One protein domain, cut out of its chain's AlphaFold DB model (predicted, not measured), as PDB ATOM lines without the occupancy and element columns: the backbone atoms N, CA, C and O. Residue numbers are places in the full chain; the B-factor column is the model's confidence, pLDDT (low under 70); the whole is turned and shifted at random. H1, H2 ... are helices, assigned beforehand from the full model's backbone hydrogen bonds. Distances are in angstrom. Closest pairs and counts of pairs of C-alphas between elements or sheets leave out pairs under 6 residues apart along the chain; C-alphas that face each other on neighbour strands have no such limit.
ATOM      1  N   GLU A 198     156.645 163.696 191.914       92.94
ATOM      2  CA  GLU A 198     155.903 162.445 191.698       92.94
ATOM      3  C   GLU A 198     154.420 162.700 191.392       92.94
ATOM      4  O   GLU A 198     153.844 162.073 190.501       92.94
ATOM      5  N   ALA A 199     153.804 163.653 192.096       91.88
ATOM      6  CA  ALA A 199     152.434 164.071 191.835       91.88
ATOM      7  C   ALA A 199     152.308 164.769 190.476       91.88
ATOM      8  O   ALA A 199     151.382 164.486 189.714       91.88
ATOM      9  N   VAL A 200     153.281 165.624 190.137       92.06
ATOM     10  CA  VAL A 200     153.360 166.234 188.808       92.06
ATOM     11  C   VAL A 200     153.526 165.162 187.737       92.06
ATOM     12  O   VAL A 200     152.864 165.289 186.720       92.06
ATOM     13  N   GLU A 201     154.298 164.092 187.953       89.75
ATOM     14  CA  GLU A 201     154.495 163.004 186.981       89.75
ATOM     15  C   GLU A 201     153.273 162.111 186.752       89.75
ATOM     16  O   GLU A 201     153.065 161.620 185.644       89.75
ATOM     17  N   ARG A 202     152.427 161.921 187.766       90.69
ATOM     18  CA  ARG A 202     151.187 161.138 187.632       90.69
ATOM     19  C   ARG A 202     149.990 161.956 187.166       90.69
ATOM     20  O   ARG A 202     148.930 161.393 186.919       90.69
ATOM     21  N   PHE A 203     150.136 163.274 187.068       93.31
ATOM     22  CA  PHE A 203     149.026 164.144 186.714       93.31
ATOM     23  C   PHE A 203     148.587 163.945 185.258       93.31
ATOM     24  O   PHE A 203     149.390 164.097 184.329       93.31
ATOM     25  N   GLU A 204     147.294 163.685 185.075       91.88
ATOM     26  CA  GLU A 204     146.597 163.683 183.792       91.88
ATOM     27  C   GLU A 204     145.504 164.747 183.817       91.88
ATOM     28  O   GLU A 204     144.712 164.817 184.755       91.88
ATOM     29  N   LEU A 205     145.465 165.595 182.791       90.50
ATOM     30  CA  LEU A 205     144.448 166.633 182.687       90.50
ATOM     31  C   LEU A 205     143.135 166.022 182.191       90.50
ATOM     32  O   LEU A 205     143.084 165.481 181.087       90.50
ATOM     33  N   THR A 206     142.072 166.185 182.969       90.06
ATOM     34  CA  THR A 206     140.706 165.785 182.627       90.06
ATOM     35  C   THR A 206     139.784 167.004 182.627       90.06
ATOM     36  O   THR A 206     140.174 168.110 183.020       90.06
ATOM     37  N   THR A 207     138.544 166.835 182.168       79.69
ATOM     38  CA  THR A 207     137.553 167.921 182.184       79.69
ATOM     39  C   THR A 207     137.252 168.368 183.617       79.69
ATOM     40  O   THR A 207     137.134 169.564 183.875       79.69
ATOM     41  N   GLU A 208     137.224 167.421 184.555       87.56
ATOM     42  CA  GLU A 208     136.879 167.618 185.965       87.56
ATOM     43  C   GLU A 208     137.986 168.347 186.742       87.56
ATOM     44  O   GLU A 208     137.699 169.114 187.658       87.56
ATOM     45  N   ASN A 209     139.261 168.145 186.380       91.81
ATOM     46  CA  ASN A 209     140.401 168.702 187.121       91.81
ATOM     47  C   ASN A 209     141.022 169.968 186.516       91.81
ATOM     48  O   ASN A 209     141.938 170.559 187.094       91.81
ATOM     49  N   LYS A 210     140.493 170.430 185.383       88.75
ATOM     50  CA  LYS A 210     141.011 171.578 184.631       88.75
ATOM     51  C   LYS A 210     141.056 172.878 185.439       88.75
ATOM     52  O   LYS A 210     142.005 173.648 185.284       88.75
ATOM     53  N   THR A 211     140.064 173.140 186.290       88.56
ATOM     54  CA  THR A 211     140.037 174.343 187.146       88.56
ATOM     55  C   THR A 211     141.097 174.262 188.243       88.56
ATOM     56  O   THR A 211     141.934 175.156 188.344       88.56
ATOM     57  N   ALA A 212     141.157 173.142 188.969       90.44
ATOM     58  CA  ALA A 212     142.158 172.914 190.011       90.44
ATOM     59  C   ALA A 212     143.598 172.990 189.471       90.44
ATOM     60  O   ALA A 212     144.480 173.566 190.106       90.44
ATOM     61  N   PHE A 213     143.832 172.481 188.256       94.06
ATOM     62  CA  PHE A 213     145.112 172.614 187.563       94.06
ATOM     63  C   PHE A 213     145.516 174.079 187.340       94.06
ATOM     64  O   PHE A 213     146.656 174.462 187.601       94.06
ATOM     65  N   ARG A 214     144.581 174.927 186.891       91.69
ATOM     66  CA  ARG A 214     144.831 176.362 186.676       91.69
ATOM     67  C   ARG A 214     145.179 177.090 187.970       91.69
ATOM     68  O   ARG A 214     146.041 177.965 187.949       91.69
ATOM     69  N   ASP A 215     144.538 176.725 189.074       89.81
ATOM     70  CA  ASP A 215     144.815 177.330 190.376       89.81
ATOM     71  C   ASP A 215     146.157 176.869 190.948       89.81
ATOM     72  O   ASP A 215     146.930 177.700 191.429       89.81
ATOM     73  N   ALA A 216     146.507 175.589 190.787       93.31
ATOM     74  CA  ALA A 216     147.820 175.068 191.164       93.31
ATOM     75  C   ALA A 216     148.969 175.794 190.433       93.31
ATOM     76  O   ALA A 216     150.007 176.086 191.031       93.31
ATOM     77  N   LEU A 217     148.767 176.179 189.165       94.25
ATOM     78  CA  LEU A 217     149.747 176.949 188.388       94.25
ATOM     79  C   LEU A 217     149.977 178.382 188.896       94.25
ATOM     80  O   LEU A 217     150.912 179.034 188.434       94.25
ATOM     81  N   ARG A 218     149.204 178.898 189.860       92.19
ATOM     82  CA  ARG A 218     149.499 180.201 190.489       92.19
ATOM     83  C   ARG A 218     150.706 180.147 191.430       92.19
ATOM     84  O   ARG A 218     151.241 181.194 191.782       92.19
ATOM     85  N   ILE A 219     151.145 178.954 191.829       94.31
ATOM     86  CA  ILE A 219     152.246 178.758 192.776       94.31
ATOM     87  C   ILE A 219     153.579 178.649 192.008       94.31
ATOM     88  O   ILE A 219     153.755 177.688 191.257       94.31
ATOM     89  N   PRO A 220     154.567 179.544 192.223       95.44
ATOM     90  CA  PRO A 220     155.832 179.547 191.474       95.44
ATOM     91  C   PRO A 220     156.597 178.215 191.474       95.44
ATOM     92  O   PRO A 220     157.151 177.802 190.458       95.44
ATOM     93  N   ALA A 221     156.605 177.504 192.607       93.06
ATOM     94  CA  ALA A 221     157.259 176.200 192.705       93.06
ATOM     95  C   ALA A 221     156.586 175.142 191.811       93.06
ATOM     96  O   ALA A 221     157.277 174.341 191.187       93.06
ATOM     97  N   VAL A 222     155.252 175.172 191.712       95.44
ATOM     98  CA  VAL A 222     154.480 174.279 190.835       95.44
ATOM     99  C   VAL A 222     154.742 174.625 189.371       95.44
ATOM    100  O   VAL A 222     154.981 173.716 188.579       95.44
ATOM    101  N   GLN A 223     154.790 175.919 189.020       95.88
ATOM    102  CA  GLN A 223     155.111 176.379 187.660       95.88
ATOM    103  C   GLN A 223     156.419 175.757 187.162       95.88
ATOM    104  O   GLN A 223     156.439 175.131 186.106       95.88
ATOM    105  N   LEU A 224     157.499 175.853 187.948       95.94
ATOM    106  CA  LEU A 224     158.801 175.305 187.559       95.94
ATOM    107  C   LEU A 224     158.776 173.778 187.387       95.94
ATOM    108  O   LEU A 224     159.352 173.275 186.423       95.94
ATOM    109  N   ARG A 225     158.120 173.033 188.289       96.38
ATOM    110  CA  ARG A 225     158.017 171.563 188.184       96.38
ATOM    111  C   ARG A 225     157.235 171.142 186.943       96.38
ATOM    112  O   ARG A 225     157.704 170.305 186.177       96.38
ATOM    113  N   VAL A 226     156.083 171.770 186.707       96.25
ATOM    114  CA  VAL A 226     155.247 171.499 185.533       96.25
ATOM    115  C   VAL A 226     155.995 171.850 184.243       96.25
ATOM    116  O   VAL A 226     156.040 171.030 183.330       96.25
ATOM    117  N   CYS A 227     156.665 173.009 184.181       96.38
ATOM    118  CA  CYS A 227     157.477 173.383 183.023       96.38
ATOM    119  C   CYS A 227     158.631 172.398 182.774       96.38
ATOM    120  O   CYS A 227     158.916 172.103 181.618       96.38
ATOM    121  N   ARG A 228     159.269 171.848 183.818       96.25
ATOM    122  CA  ARG A 228     160.296 170.797 183.676       96.25
ATOM    123  C   ARG A 228     159.727 169.502 183.112       96.25
ATOM    124  O   ARG A 228     160.330 168.951 182.196       96.25
ATOM    125  N   ARG A 229     158.566 169.052 183.599       96.00
ATOM    126  CA  ARG A 229     157.880 167.870 183.052       96.00
ATOM    127  C   ARG A 229     157.507 168.074 181.585       96.00
ATOM    128  O   ARG A 229     157.738 167.196 180.764       96.00
ATOM    129  N   TRP A 230     156.992 169.249 181.222       97.00
ATOM    130  CA  TRP A 230     156.714 169.572 179.820       97.00
ATOM    131  C   TRP A 230     157.978 169.563 178.961       97.00
ATOM    132  O   TRP A 230     157.958 168.976 177.881       97.00
ATOM    133  N   THR A 231     159.078 170.158 179.438       96.62
ATOM    134  CA  THR A 231     160.371 170.106 178.742       96.62
ATOM    135  C   THR A 231     160.845 168.668 178.560       96.62
ATOM    136  O   THR A 231     161.281 168.322 177.467       96.62
ATOM    137  N   ALA A 232     160.741 167.829 179.595       96.25
ATOM    138  CA  ALA A 232     161.139 166.428 179.539       96.25
ATOM    139  C   ALA A 232     160.299 165.646 178.520       96.25
ATOM    140  O   ALA A 232     160.867 165.082 177.593       96.25
ATOM    141  N   ASN A 233     158.968 165.699 178.614       95.88
ATOM    142  CA  ASN A 233     158.069 164.935 177.741       95.88
ATOM    143  C   ASN A 233     158.183 165.358 176.270       95.88
ATOM    144  O   ASN A 233     158.302 164.520 175.377       95.88
ATOM    145  N   ILE A 234     158.156 166.669 176.000       95.06
ATOM    146  CA  ILE A 234     158.279 167.188 174.631       95.06
ATOM    147  C   ILE A 234     159.698 166.931 174.112       95.06
ATOM    148  O   ILE A 234     159.877 166.485 172.979       95.06
ATOM    149  N   GLY A 235     160.713 167.182 174.938       94.88
ATOM    150  CA  GLY A 235     162.113 167.000 174.578       94.88
ATOM    151  C   GLY A 235     162.445 165.546 174.269       94.88
ATOM    152  O   GLY A 235     163.108 165.287 173.270       94.88
ATOM    153  N   GLU A 236     161.957 164.600 175.072       94.25
ATOM    154  CA  GLU A 236     162.124 163.164 174.856       94.25
ATOM    155  C   GLU A 236     161.486 162.723 173.542       94.25
ATOM    156  O   GLU A 236     162.161 162.081 172.741       94.25
ATOM    157  N   TYR A 237     160.249 163.141 173.259       92.50
ATOM    158  CA  TYR A 237     159.592 162.823 171.992       92.50
ATOM    159  C   TYR A 237     160.404 163.297 170.779       92.50
ATOM    160  O   TYR A 237     160.714 162.506 169.881       92.50
ATOM    161  N   PHE A 238     160.803 164.573 170.758       89.81
ATOM    162  CA  PHE A 238     161.586 165.116 169.648       89.81
ATOM    163  C   PHE A 238     162.994 164.517 169.589       89.81
ATOM    164  O   PHE A 238     163.479 164.249 168.497       89.81
ATOM    165  N   LYS A 239     163.641 164.242 170.728       90.00
ATOM    166  CA  LYS A 239     164.958 163.591 170.782       90.00
ATOM    167  C   LYS A 239     164.905 162.159 170.258       90.00
ATOM    168  O   LYS A 239     165.750 161.802 169.442       90.00
ATOM    169  N   LEU A 240     163.933 161.358 170.695       85.88
ATOM    170  CA  LEU A 240     163.762 159.980 170.233       85.88
ATOM    171  C   LEU A 240     163.477 159.949 168.733       85.88
ATOM    172  O   LEU A 240     164.108 159.181 168.014       85.88
ATOM    173  N   SER A 241     162.641 160.872 168.251       81.00
ATOM    174  CA  SER A 241     162.361 161.052 166.820       81.00
ATOM    175  C   SER A 241     163.585 161.476 165.984       81.00
ATOM    176  O   SER A 241     163.540 161.401 164.758       81.00
ATOM    177  N   LEU A 242     164.654 161.964 166.623       81.19
ATOM    178  CA  LEU A 242     165.932 162.343 166.002       81.19
ATOM    179  C   LEU A 242     167.032 161.284 166.205       81.19
ATOM    180  O   LEU A 242     168.186 161.543 165.867       81.19
ATOM    181  N   SER A 243     166.712 160.141 166.810       82.62
ATOM    182  CA  SER A 243     167.667 159.090 167.176       82.62
ATOM    183  C   SER A 243     167.310 157.754 166.523       82.62
ATOM    184  O   SER A 243     166.266 157.634 165.887       82.62
ATOM    185  N   ASP A 244     168.129 156.727 166.742       81.06
ATOM    186  CA  ASP A 244     167.882 155.357 166.261       81.06
ATOM    187  C   ASP A 244     166.823 154.598 167.097       81.06
ATOM    188  O   ASP A 244     166.856 153.370 167.193       81.06
ATOM    189  N   ALA A 245     165.903 155.317 167.750       83.12
ATOM    190  CA  ALA A 245     164.839 154.729 168.557       83.12
ATOM    191  C   ALA A 245     163.857 153.924 167.689       83.12
ATOM    192  O   ALA A 245     163.613 154.237 166.523       83.12
ATOM    193  N   SER A 246     163.270 152.883 168.268       84.25
ATOM    194  CA  SER A 246     162.212 152.094 167.630       84.25
ATOM    195  C   SER A 246     160.881 152.857 167.570       84.25
ATOM    196  O   SER A 246     160.629 153.747 168.385       84.25
ATOM    197  N   GLU A 247     159.985 152.478 166.649       79.31
ATOM    198  CA  GLU A 247     158.637 153.070 166.548       79.31
ATOM    199  C   GLU A 247     157.900 153.027 167.888       79.31
ATOM    200  O   GLU A 247     157.401 154.048 168.351       79.31
ATOM    201  N   GLY A 248     157.918 151.874 168.563       82.94
ATOM    202  CA  GLY A 248     157.259 151.714 169.856       82.94
ATOM    203  C   GLY A 248     157.844 152.595 170.966       82.94
ATOM    204  O   GLY A 248     157.141 152.902 171.924       82.94
ATOM    205  N   GLU A 249     159.108 153.018 170.881       89.19
ATOM    206  CA  GLU A 249     159.679 154.001 171.816       89.19
ATOM    207  C   GLU A 249     159.187 155.415 171.512       89.19
ATOM    208  O   GLU A 249     158.792 156.136 172.428       89.19
ATOM    209  N   VAL A 250     159.151 155.787 170.232       84.00
ATOM    210  CA  VAL A 250     158.657 157.096 169.789       84.00
ATOM    211  C   VAL A 250     157.161 157.244 170.079       84.00
ATOM    212  O   VAL A 250     156.742 158.274 170.605       84.00
ATOM    213  N   GLU A 251     156.360 156.210 169.820       81.25
ATOM    214  CA  GLU A 251     154.925 156.189 170.112       81.25
ATOM    215  C   GLU A 251     154.654 156.301 171.620       81.25
ATOM    216  O   GLU A 251     153.825 157.112 172.044       81.25
ATOM    217  N   ARG A 252     155.416 155.570 172.450       88.06
ATOM    218  CA  ARG A 252     155.334 155.694 173.915       88.06
ATOM    219  C   ARG A 252     155.672 157.100 174.405       88.06
ATOM    220  O   ARG A 252     155.039 157.554 175.352       88.06
ATOM    221  N   ALA A 253     156.620 157.790 173.771       90.81
ATOM    222  CA  ALA A 253     156.969 159.172 174.109       90.81
ATOM    223  C   ALA A 253     155.979 160.210 173.544       90.81
ATOM    224  O   ALA A 253     155.844 161.307 174.091       90.81
ATOM    225  N   CYS A 254     155.244 159.865 172.485       86.81
ATOM    226  CA  CYS A 254     154.251 160.741 171.872       86.81
ATOM    227  C   CYS A 254     153.084 161.035 172.823       86.81
ATOM    228  O   CYS A 254     152.708 162.194 172.989       86.81
ATOM    229  N   LEU A 255     152.549 160.022 173.519       86.81
ATOM    230  CA  LEU A 255     151.415 160.201 174.438       86.81
ATOM    231  C   LEU A 255     151.707 161.225 175.567       86.81
ATOM    232  O   LEU A 255     150.922 162.169 175.724       86.81
ATOM    233  N   PRO A 256     152.837 161.146 176.304       91.62
ATOM    234  CA  PRO A 256     153.243 162.180 177.257       91.62
ATOM    235  C   PRO A 256     153.448 163.565 176.634       91.62
ATOM    236  O   PRO A 256     153.082 164.567 177.254       91.62
ATOM    237  N   ALA A 257     154.013 163.649 175.423       91.88
ATOM    238  CA  ALA A 257     154.204 164.922 174.730       91.88
ATOM    239  C   ALA A 257     152.863 165.562 174.336       91.88
ATOM    240  O   ALA A 257     152.673 166.768 174.513       91.88
ATOM    241  N   VAL A 258     151.906 164.769 173.844       83.31
ATOM    242  CA  VAL A 258     150.548 165.229 173.511       83.31
ATOM    243  C   VAL A 258     149.815 165.666 174.776       83.31
ATOM    244  O   VAL A 258     149.202 166.735 174.785       83.31
ATOM    245  N   SER A 259     149.939 164.912 175.872       88.25
ATOM    246  CA  SER A 259     149.412 165.308 177.184       88.25
ATOM    247  C   SER A 259     149.998 166.645 177.650       88.25
ATOM    248  O   SER A 259     149.247 167.547 178.027       88.25
ATOM    249  N   ALA A 260     151.318 166.838 177.528       93.31
ATOM    250  CA  ALA A 260     151.967 168.114 177.818       93.31
ATOM    251  C   ALA A 260     151.400 169.244 176.941       93.31
ATOM    252  O   ALA A 260     151.024 170.289 177.467       93.31
ATOM    253  N   LEU A 261     151.229 169.024 175.634       86.81
ATOM    254  CA  LEU A 261     150.618 170.007 174.737       86.81
ATOM    255  C   LEU A 261     149.194 170.387 175.176       86.81
ATOM    256  O   LEU A 261     148.849 171.572 175.191       86.81
ATOM    257  N   MET A 262     148.363 169.412 175.559       83.25
ATOM    258  CA  MET A 262     147.014 169.672 176.074       83.25
ATOM    259  C   MET A 262     147.045 170.480 177.377       83.25
ATOM    260  O   MET A 262     146.271 171.429 177.527       83.25
ATOM    261  N   GLN A 263     147.952 170.154 178.300       92.25
ATOM    262  CA  GLN A 263     148.144 170.899 179.547       92.25
ATOM    263  C   GLN A 263     148.582 172.343 179.278       92.25
ATOM    264  O   GLN A 263     147.970 173.280 179.795       92.25
ATOM    265  N   MET A 264     149.563 172.541 178.397       92.12
ATOM    266  CA  MET A 264     150.035 173.863 177.984       92.12
ATOM    267  C   MET A 264     148.906 174.713 177.380       92.12
ATOM    268  O   MET A 264     148.788 175.896 177.700       92.12
ATOM    269  N   LYS A 265     148.024 174.119 176.556       82.88
ATOM    270  CA  LYS A 265     146.843 174.808 175.990       82.88
ATOM    271  C   LYS A 265     145.838 175.265 177.057       82.88
ATOM    272  O   LYS A 265     145.077 176.204 176.800       82.88
ATOM    273  N   ASN A 266     145.821 174.613 178.221       86.38
ATOM    274  CA  ASN A 266     144.899 174.884 179.326       86.38
ATOM    275  C   ASN A 266     145.467 175.811 180.416       86.38
ATOM    276  O   ASN A 266     144.697 176.231 181.286       86.38
ATOM    277  N   ALA A 267     146.756 176.168 180.349       86.69
ATOM    278  CA  ALA A 267     147.398 177.085 181.291       86.69
ATOM    279  C   ALA A 267     146.786 178.514 181.240       86.69
ATOM    280  O   ALA A 267     146.411 178.980 180.156       86.69
ATOM    281  N   PRO A 268     146.675 179.241 182.377       77.38
ATOM    282  CA  PRO A 268     146.046 180.569 182.423       77.38
ATOM    283  C   PRO A 268     146.859 181.649 181.689       77.38
ATOM    284  O   PRO A 268     147.967 181.991 182.093       77.38
ATOM    285  N   ARG A 269     146.281 182.239 180.635       69.31
ATOM    286  CA  ARG A 269     147.003 183.093 179.663       69.31
ATOM    287  C   ARG A 269     147.311 184.528 180.089       69.31
ATOM    288  O   ARG A 269     148.139 185.172 179.455       69.31
ATOM    289  N   ARG A 270     146.594 185.084 181.066       72.50
ATOM    290  CA  ARG A 270     146.795 186.483 181.501       72.50
ATOM    291  C   ARG A 270     147.289 186.563 182.938       72.50
ATOM    292  O   ARG A 270     148.268 187.244 183.210       72.50
ATOM    293  N   THR A 271     146.657 185.826 183.845       78.56
ATOM    294  CA  THR A 271     146.957 185.891 185.283       78.56
ATOM    295  C   THR A 271     148.233 185.154 185.678       78.56
ATOM    296  O   THR A 271     148.868 185.535 186.652       78.56
ATOM    297  N   THR A 272     148.627 184.117 184.932       83.25
ATOM    298  CA  THR A 272     149.798 183.295 185.264       83.25
ATOM    299  C   THR A 272     150.920 183.480 184.255       83.25
ATOM    300  O   THR A 272     152.033 183.821 184.645       83.25
ATOM    301  N   THR A 273     150.648 183.337 182.955       81.81
ATOM    302  CA  THR A 273     151.721 183.299 181.948       81.81
ATOM    303  C   THR A 273     152.414 184.641 181.693       81.81
ATOM    304  O   THR A 273     153.475 184.672 181.075       81.81
ATOM    305  N   CYS A 274     151.840 185.750 182.170       82.88
ATOM    306  CA  CYS A 274     152.454 187.079 182.111       82.88
ATOM    307  C   CYS A 274     153.274 187.433 183.364       82.88
ATOM    308  O   CYS A 274     153.876 188.502 183.399       82.88
ATOM    309  N   THR A 275     153.290 186.574 184.388       89.69
ATOM    310  CA  THR A 275     154.042 186.824 185.628       89.69
ATOM    311  C   THR A 275     155.534 186.567 185.438       89.69
ATOM    312  O   THR A 275     155.934 185.702 184.655       89.69
ATOM    313  N   GLU A 276     156.369 187.285 186.190       89.50
ATOM    314  CA  GLU A 276     157.819 187.071 186.173       89.50
ATOM    315  C   GLU A 276     158.187 185.659 186.643       89.50
ATOM    316  O   GLU A 276     159.037 185.017 186.032       89.50
ATOM    317  N   SER A 277     157.485 185.123 187.650       93.69
ATOM    318  CA  SER A 277     157.727 183.760 188.136       93.69
ATOM    319  C   SER A 277     157.479 182.702 187.061       93.69
ATOM    320  O   SER A 277     158.231 181.733 186.976       93.69
ATOM    321  N   TRP A 278     156.460 182.898 186.214       93.94
ATOM    322  CA  TRP A 278     156.190 182.008 185.089       93.94
ATOM    323  C   TRP A 278     157.274 182.110 184.021       93.94
ATOM    324  O   TRP A 278     157.760 181.092 183.533       93.94
ATOM    325  N   GLN A 279     157.670 183.331 183.660       90.19
ATOM    326  CA  GLN A 279     158.724 183.553 182.670       90.19
ATOM    327  C   GLN A 279     160.048 182.929 183.128       90.19
ATOM    328  O   GLN A 279     160.714 182.254 182.343       90.19
ATOM    329  N   ASP A 280     160.382 183.070 184.410       90.75
ATOM    330  CA  ASP A 280     161.522 182.397 185.029       90.75
ATOM    331  C   ASP A 280     161.376 180.881 185.028       90.75
ATOM    332  O   ASP A 280     162.336 180.185 184.713       90.75
ATOM    333  N   ALA A 281     160.195 180.347 185.345       94.12
ATOM    334  CA  ALA A 281     159.947 178.911 185.290       94.12
ATOM    335  C   ALA A 281     160.177 178.347 183.879       94.12
ATOM    336  O   ALA A 281     160.863 177.337 183.737       94.12
ATOM    337  N   VAL A 282     159.670 179.027 182.843       91.88
ATOM    338  CA  VAL A 282     159.813 178.636 181.431       91.88
ATOM    339  C   VAL A 282     161.270 178.724 180.955       91.88
ATOM    340  O   VAL A 282     161.723 177.833 180.233       91.88
ATOM    341  N   ALA A 283     162.022 179.752 181.366       89.06
ATOM    342  CA  ALA A 283     163.454 179.853 181.068       89.06
ATOM    343  C   ALA A 283     164.265 178.782 181.814       89.06
ATOM    344  O   ALA A 283     164.953 177.976 181.192       89.06
ATOM    345  N   ARG A 284     164.146 178.726 183.148       91.12
ATOM    346  CA  ARG A 284     164.946 177.851 184.022       91.12
ATOM    347  C   ARG A 284     164.650 176.366 183.845       91.12
ATOM    348  O   ARG A 284     165.472 175.540 184.235       91.12
ATOM    349  N   SER A 285     163.480 176.000 183.322       95.38
ATOM    350  CA  SER A 285     163.186 174.605 182.988       95.38
ATOM    351  C   SER A 285     163.806 174.159 181.661       95.38
ATOM    352  O   SER A 285     163.744 172.972 181.356       95.38
ATOM    353  N   GLY A 286     164.336 175.082 180.848       92.81
ATOM    354  CA  GLY A 286     164.755 174.823 179.467       92.81
ATOM    355  C   GLY A 286     163.592 174.752 178.470       92.81
ATOM    356  O   GLY A 286     163.800 174.452 177.296       92.81
ATOM    357  N   LEU A 287     162.350 175.020 178.903       94.19
ATOM    358  CA  LEU A 287     161.184 174.973 178.016       94.19
ATOM    359  C   LEU A 287     161.267 176.056 176.939       94.19
ATOM    360  O   LEU A 287     160.970 175.781 175.783       94.19
ATOM    361  N   ALA A 288     161.712 177.266 177.294       88.62
ATOM    362  CA  ALA A 288     161.933 178.347 176.333       88.62
ATOM    363  C   ALA A 288     162.856 177.913 175.181       88.62
ATOM    364  O   ALA A 288     162.505 178.039 174.008       88.62
ATOM    365  N   GLU A 289     164.020 177.354 175.516       86.81
ATOM    366  CA  GLU A 289     165.011 176.895 174.543       86.81
ATOM    367  C   GLU A 289     164.440 175.797 173.640       86.81
ATOM    368  O   GLU A 289     164.522 175.893 172.412       86.81
ATOM    369  N   LEU A 290     163.779 174.802 174.240       91.50
ATOM    370  CA  LEU A 290     163.144 173.709 173.514       91.50
ATOM    371  C   LEU A 290     162.060 174.210 172.546       91.50
ATOM    372  O   LEU A 290     162.032 173.813 171.383       91.50
ATOM    373  N   LEU A 291     161.184 175.117 172.984       88.75
ATOM    374  CA  LEU A 291     160.137 175.681 172.128       88.75
ATOM    375  C   LEU A 291     160.719 176.593 171.044       88.75
ATOM    376  O   LEU A 291     160.250 176.574 169.904       88.75
ATOM    377  N   THR A 292     161.763 177.363 171.352       80.50
ATOM    378  CA  THR A 292     162.524 178.130 170.357       80.50
ATOM    379  C   THR A 292     163.113 177.205 169.301       80.50
ATOM    380  O   THR A 292     163.002 177.506 168.117       80.50
ATOM    381  N   MET A 293     163.672 176.065 169.699       84.75
ATOM    382  CA  MET A 293     164.191 175.055 168.787       84.75
ATOM    383  C   MET A 293     163.077 174.486 167.896       84.75
ATOM    384  O   MET A 293     163.152 174.632 166.680       84.75
ATOM    385  N   ILE A 294     162.011 173.932 168.487       83.12
ATOM    386  CA  ILE A 294     160.929 173.245 167.758       83.12
ATOM    387  C   ILE A 294     160.180 174.180 166.805       83.12
ATOM    388  O   ILE A 294     159.785 173.788 165.710       83.12
ATOM    389  N   THR A 295     159.983 175.442 167.189       76.56
ATOM    390  CA  THR A 295     159.212 176.395 166.372       76.56
ATOM    391  C   THR A 295     159.979 176.931 165.160       76.56
ATOM    392  O   THR A 295     159.378 177.575 164.290       76.56
ATOM    393  N   ARG A 296     161.287 176.656 165.057       71.81
ATOM    394  CA  ARG A 296     162.095 177.052 163.904       71.81
ATOM    395  C   ARG A 296     161.829 176.165 162.689       71.81
ATOM    396  O   ARG A 296     161.777 174.940 162.771       71.81
ATOM    397  N   THR A 297     161.749 176.802 161.522       63.38
ATOM    398  CA  THR A 297     161.576 176.111 160.239       63.38
ATOM    399  C   THR A 297     162.721 175.143 159.955       63.38
ATOM    400  O   THR A 297     162.470 174.031 159.507       63.38
ATOM    401  N   ASP A 298     163.970 175.532 160.222       62.44
ATOM    402  CA  ASP A 298     165.129 174.674 159.971       62.44
ATOM    403  C   ASP A 298     165.156 173.460 160.901       62.44
ATOM    404  O   ASP A 298     165.475 172.370 160.436       62.44
ATOM    405  N   PHE A 299     164.756 173.607 162.170       76.94
ATOM    406  CA  PHE A 299     164.592 172.461 163.060       76.94
ATOM    407  C   PHE A 299     163.512 171.517 162.549       76.94
ATOM    408  O   PHE A 299     163.791 170.338 162.428       76.94
ATOM    409  N   MET A 300     162.320 172.001 162.190       72.06
ATOM    410  CA  MET A 300     161.265 171.114 161.680       72.06
ATOM    411  C   MET A 300     161.683 170.412 160.385       72.06
ATOM    412  O   MET A 300     161.386 169.236 160.205       72.06
ATOM    413  N   LEU A 301     162.441 171.092 159.518       61.53
ATOM    414  CA  LEU A 301     163.038 170.481 158.331       61.53
ATOM    415  C   LEU A 301     164.116 169.447 158.688       61.53
ATOM    416  O   LEU A 301     164.174 168.401 158.049       61.53
ATOM    417  N   ARG A 302     164.966 169.714 159.689       64.81
ATOM    418  CA  ARG A 302     165.974 168.764 160.190       64.81
ATOM    419  C   ARG A 302     165.342 167.592 160.919       64.81
ATOM    420  O   ARG A 302     165.849 166.495 160.787       64.81
ATOM    421  N   TRP A 303     164.265 167.814 161.654       74.38
ATOM    422  CA  TRP A 303     163.486 166.793 162.331       74.38
ATOM    423  C   TRP A 303     162.860 165.866 161.310       74.38
ATOM    424  O   TRP A 303     163.139 164.675 161.348       74.38
ATOM    425  N   GLN A 304     162.199 166.427 160.294       63.28
ATOM    426  CA  GLN A 304     161.749 165.674 159.126       63.28
ATOM    427  C   GLN A 304     162.906 164.927 158.438       63.28
ATOM    428  O   GLN A 304     162.741 163.764 158.088       63.28
ATOM    429  N   LEU A 305     164.075 165.556 158.259       60.62
ATOM    430  CA  LEU A 305     165.259 164.950 157.629       60.62
ATOM    431  C   LEU A 305     165.885 163.822 158.463       60.62
ATOM    432  O   LEU A 305     166.251 162.794 157.919       60.62
ATOM    433  N   GLN A 306     166.020 163.990 159.772       62.91
ATOM    434  CA  GLN A 306     166.616 163.002 160.673       62.91
ATOM    435  C   GLN A 306     165.680 161.822 160.895       62.91
ATOM    436  O   GLN A 306     166.130 160.681 160.861       62.91
ATOM    437  N   SER A 307     164.366 162.062 160.953       57.44
ATOM    438  CA  SER A 307     163.400 160.969 160.886       57.44
ATOM    439  C   SER A 307     163.522 160.149 159.587       57.44
ATOM    440  O   SER A 307     163.118 159.001 159.579       57.44
ATOM    441  N   GLN A 308     164.152 160.661 158.513       52.25
ATOM    442  CA  GLN A 308     164.450 159.875 157.291       52.25
ATOM    443  C   GLN A 308     165.645 158.938 157.419       52.25
ATOM    444  O   GLN A 308     165.795 158.050 156.583       52.25
ATOM    445  N   ILE A 309     166.500 159.135 158.421       57.16
ATOM    446  CA  ILE A 309     167.577 158.197 158.753       57.16
ATOM    447  C   ILE A 309     167.056 157.130 159.729       57.16
ATOM    448  O   ILE A 309     167.572 156.014 159.747       57.16
ATOM    449  N   ALA A 310     166.002 157.450 160.487       63.69
ATOM    450  CA  ALA A 310     165.295 156.501 161.335       63.69
ATOM    451  C   ALA A 310     164.540 155.435 160.515       63.69
ATOM    452  O   ALA A 310     164.441 155.483 159.285       63.69
ATOM    453  N   THR A 311     163.994 154.439 161.210       70.06
ATOM    454  CA  THR A 311     163.164 153.406 160.580       70.06
ATOM    455  C   THR A 311     161.938 154.028 159.892       70.06
ATOM    456  O   THR A 311     161.396 155.043 160.332       70.06
ATOM    457  N   HIS A 312     161.476 153.408 158.799       65.69
ATOM    458  CA  HIS A 312     160.315 153.861 158.014       65.69
ATOM    459  C   HIS A 312     159.066 154.125 158.882       65.69
ATOM    460  O   HIS A 312     158.309 155.063 158.635       65.69
ATOM    461  N   GLU A 313     158.880 153.311 159.916       68.00
ATOM    462  CA  GLU A 313     157.808 153.399 160.907       68.00
ATOM    463  C   GLU A 313     157.875 154.689 161.754       68.00
ATOM    464  O   GLU A 313     156.899 155.437 161.830       68.00
ATOM    465  N   VAL A 314     159.052 155.042 162.286       68.06
ATOM    466  CA  VAL A 314     159.267 156.285 163.059       68.06
ATOM    467  C   VAL A 314     158.981 157.534 162.223       68.06
ATOM    468  O   VAL A 314     158.413 158.508 162.720       68.06
ATOM    469  N   LEU A 315     159.331 157.519 160.937       63.88
ATOM    470  CA  LEU A 315     159.053 158.636 160.036       63.88
ATOM    471  C   LEU A 315     157.571 158.771 159.688       63.88
ATOM    472  O   LEU A 315     157.061 159.891 159.636       63.88
ATOM    473  N   LEU A 316     156.864 157.658 159.462       64.50
ATOM    474  CA  LEU A 316     155.409 157.695 159.295       64.50
ATOM    475  C   LEU A 316     154.751 158.316 160.525       64.50
ATOM    476  O   LEU A 316     153.932 159.224 160.375       64.50
ATOM    477  N   HIS A 317     155.182 157.906 161.719       70.12
ATOM    478  CA  HIS A 317     154.729 158.496 162.969       70.12
ATOM    479  C   HIS A 317     155.041 160.002 163.038       70.12
ATOM    480  O   HIS A 317     154.147 160.798 163.313       70.12
ATOM    481  N   ALA A 318     156.268 160.434 162.727       67.50
ATOM    482  CA  ALA A 318     156.657 161.848 162.751       67.50
ATOM    483  C   ALA A 318     155.878 162.705 161.733       67.50
ATOM    484  O   ALA A 318     155.416 163.798 162.065       67.50
ATOM    485  N   LEU A 319     155.673 162.216 160.504       64.00
ATOM    486  CA  LEU A 319     154.883 162.910 159.479       64.00
ATOM    487  C   LEU A 319     153.410 162.998 159.873       64.00
ATOM    488  O   LEU A 319     152.823 164.082 159.779       64.00
ATOM    489  N   HIS A 320     152.834 161.894 160.350       66.31
ATOM    490  CA  HIS A 320     151.454 161.837 160.829       66.31
ATOM    491  C   HIS A 320     151.247 162.801 161.997       66.31
ATOM    492  O   HIS A 320     150.397 163.686 161.928       66.31
ATOM    493  N   SER A 321     152.134 162.739 162.983       67.38
ATOM    494  CA  SER A 321     152.171 163.613 164.149       67.38
ATOM    495  C   SER A 321     152.352 165.093 163.776       67.38
ATOM    496  O   SER A 321     151.656 165.961 164.306       67.38
ATOM    497  N   SER A 322     153.204 165.407 162.791       64.25
ATOM    498  CA  SER A 322     153.373 166.774 162.272       64.25
ATOM    499  C   SER A 322     152.099 167.323 161.624       64.25
ATOM    500  O   SER A 322     151.767 168.493 161.813       64.25
ATOM    501  N   CYS A 323     151.362 166.473 160.904       56.78
ATOM    502  CA  CYS A 323     150.121 166.838 160.230       56.78
ATOM    503  C   CYS A 323     148.940 166.935 161.200       56.78
ATOM    504  O   CYS A 323     148.084 167.799 161.020       56.78
ATOM    505  N   PHE A 324     148.881 166.046 162.191       60.81
ATOM    506  CA  PHE A 324     147.758 165.915 163.113       60.81
ATOM    507  C   PHE A 324     147.859 166.907 164.276       60.81
ATOM    508  O   PHE A 324     146.931 167.673 164.526       60.81
ATOM    509  N   HIS A 325     149.004 166.956 164.960       63.91
ATOM    510  CA  HIS A 325     149.178 167.827 166.125       63.91
ATOM    511  C   HIS A 325     149.581 169.255 165.755       63.91
ATOM    512  O   HIS A 325     149.484 170.151 166.601       63.91
ATOM    513  N   GLN A 326     150.031 169.477 164.509       68.88
ATOM    514  CA  GLN A 326     150.537 170.769 164.035       68.88
ATOM    515  C   GLN A 326     151.527 171.347 165.054       68.88
ATOM    516  O   GLN A 326     151.346 172.452 165.567       68.88
ATOM    517  N   TRP A 327     152.509 170.528 165.464       78.38
ATOM    518  CA  TRP A 327     153.382 170.809 166.612       78.38
ATOM    519  C   TRP A 327     153.983 172.203 166.553       78.38
ATOM    520  O   TRP A 327     153.946 172.932 167.542       78.38
ATOM    521  N   ARG A 328     154.490 172.589 165.381       76.06
ATOM    522  CA  ARG A 328     155.107 173.893 165.164       76.06
ATOM    523  C   ARG A 328     154.109 175.018 165.425       76.06
ATOM    524  O   ARG A 328     154.416 175.922 166.192       76.06
ATOM    525  N   GLU A 329     152.933 174.963 164.809       67.38
ATOM    526  CA  GLU A 329     151.893 175.987 164.899       67.38
ATOM    527  C   GLU A 329     151.302 176.060 166.312       67.38
ATOM    528  O   GLU A 329     151.226 177.142 166.900       67.38
ATOM    529  N   SER A 330     150.948 174.907 166.887       72.88
ATOM    530  CA  SER A 330     150.388 174.797 168.236       72.88
ATOM    531  C   SER A 330     151.364 175.319 169.294       72.88
ATOM    532  O   SER A 330     150.988 176.153 170.120       72.88
ATOM    533  N   LEU A 331     152.623 174.874 169.262       82.88
ATOM    534  CA  LEU A 331     153.640 175.309 170.220       82.88
ATOM    535  C   LEU A 331     154.041 176.772 169.995       82.88
ATOM    536  O   LEU A 331     154.215 177.496 170.972       82.88
ATOM    537  N   ALA A 332     154.121 177.248 168.748       74.06
ATOM    538  CA  ALA A 332     154.411 178.654 168.459       74.06
ATOM    539  C   ALA A 332     153.328 179.590 169.007       74.06
ATOM    540  O   ALA A 332     153.660 180.623 169.592       74.06
ATOM    541  N   ALA A 333     152.051 179.228 168.858       70.12
ATOM    542  CA  ALA A 333     150.934 180.011 169.380       70.12
ATOM    543  C   ALA A 333     150.944 180.073 170.915       70.12
ATOM    544  O   ALA A 333     150.801 181.152 171.499       70.12
ATOM    545  N   ILE A 334     151.166 178.931 171.577       81.00
ATOM    546  CA  ILE A 334     151.286 178.862 173.038       81.00
ATOM    547  C   ILE A 334     152.470 179.708 173.509       81.00
ATOM    548  O   ILE A 334     152.314 180.586 174.355       81.00
ATOM    549  N   TYR A 335     153.639 179.502 172.912       83.81
ATOM    550  CA  TYR A 335     154.865 180.168 173.321       83.81
ATOM    551  C   TYR A 335     154.807 181.683 173.114       83.81
ATOM    552  O   TYR A 335     155.271 182.460 173.950       83.81
ATOM    553  N   GLN A 336     154.165 182.128 172.031       76.31
ATOM    554  CA  GLN A 336     153.883 183.542 171.821       76.31
ATOM    555  C   GLN A 336     153.003 184.118 172.930       76.31
ATOM    556  O   GLN A 336     153.264 185.231 173.373       76.31
ATOM    557  N   SER A 337     151.986 183.386 173.392       78.56
ATOM    558  CA  SER A 337     151.115 183.863 174.474       78.56
ATOM    559  C   SER A 337     151.833 184.007 175.822       78.56
ATOM    560  O   SER A 337     151.355 184.733 176.688       78.56
ATOM    561  N   TRP A 338     152.986 183.353 175.986       82.38
ATOM    562  CA  TRP A 338     153.829 183.434 177.184       82.38
ATOM    563  C   TRP A 338     154.950 184.470 177.074       82.38
ATOM    564  O   TRP A 338     155.560 184.825 178.078       82.38
ATOM    565  N   THR A 339     155.251 184.939 175.864       76.81
ATOM    566  CA  THR A 339     156.311 185.923 175.639       76.81
ATOM    567  C   THR A 339     155.718 187.332 175.751       76.81
ATOM    568  O   THR A 339     154.682 187.593 175.128       76.81
TER     569      THR A 339
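AT A GLANCE: This is residues 198 to 339 of the 946 residues of an uncharacterized protein of Peniophora sp. CBMAI 1063 (UniProt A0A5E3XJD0). Two long helices, H3 and H4, form a hairpin along the longest axis, and a second limb of shorter helices packs along it. H5, H6 and H7 run in a zigzag along H3, then H8 and H9 return along H4; H1 packs on H3, and H2 lies near the end where H3 begins and H4 ends. The printed part has 142 residues with nine named helices, H1 to H9 in chain order, and no named strand; its class is all helix. It is compact, with a radius of gyration of the C-alphas of 15.1 A, and only just elongated, spanning 43 by 28 by 23 A.

HOW THE PARTS SIT: H3, residues 220 to 240, is the hub, touching four helices. H4, residues 247 to 266, forms a helical hairpin with it: they touch, closest at the C-alphas of Ile 234 and Ala 257, 4.7 A apart, and run opposite ways at a shallow tilt of 33 degrees, only just short of steep. H5, residues 276 to 284, touches H3 residues 220 to 227 alone, closest at the C-alphas of Leu 224 and Ala 281, 4.4 A. H6, residues 287 to 295, touches H3 residues 227 to 235 alone, closest at the C-alphas of Thr 231 and Leu 287, 5.0 A. H1, residues 198 to 202, touches H3 at the closest C-alphas of Val 200 and Val 226, 6.5 A. H2, residues 210 to 216, touches no helix but is near H4. H8, residues 312 to 325, touches H4 at a shallow tilt of 12 degrees, the same way, closest at the C-alphas of Glu 247 and Val 314, 4.8 A. H7, residues 297 to 307, forms a helical hairpin with H8, closest at the C-alphas of Ser 307 and Leu 315, 5.0 A. H9, residues 327 to 338, touches H6, closest at the C-alphas of Thr 295 and Arg 328, 5.0 A, and only just touches H4, with 3 pairs of C-alphas within 8 A, the closest being those of Lys 265 and Ile 334, 6.7 A. H3 and H9 are apart. Each O i to N i+4 pair is within hydrogen-bond range in H1, H2, H3, H5, H6, H7, H8 and H9; in H4 14 of 16 are.

IN THESE COORDINATES: H1 begins at C-alpha 198 (155.903, 162.445, 191.698). H3 spans 29.9 A from C-alpha 220 (155.832, 179.547, 191.474), and H4 28.8 A. H8 spans 19.6 A, H9 16.5 A and H7 15.3 A. H9 ends at C-alpha 338 (153.829, 183.434, 177.184).

THE WHOLE: The C-alphas farthest apart, Thr 271 and His 312, are 44.1 A apart. The printed part has no cut and no long link. Mean pLDDT of the printed part is 82.7; 27 residues are under 70, among them 304 to 310 and 318 to 326.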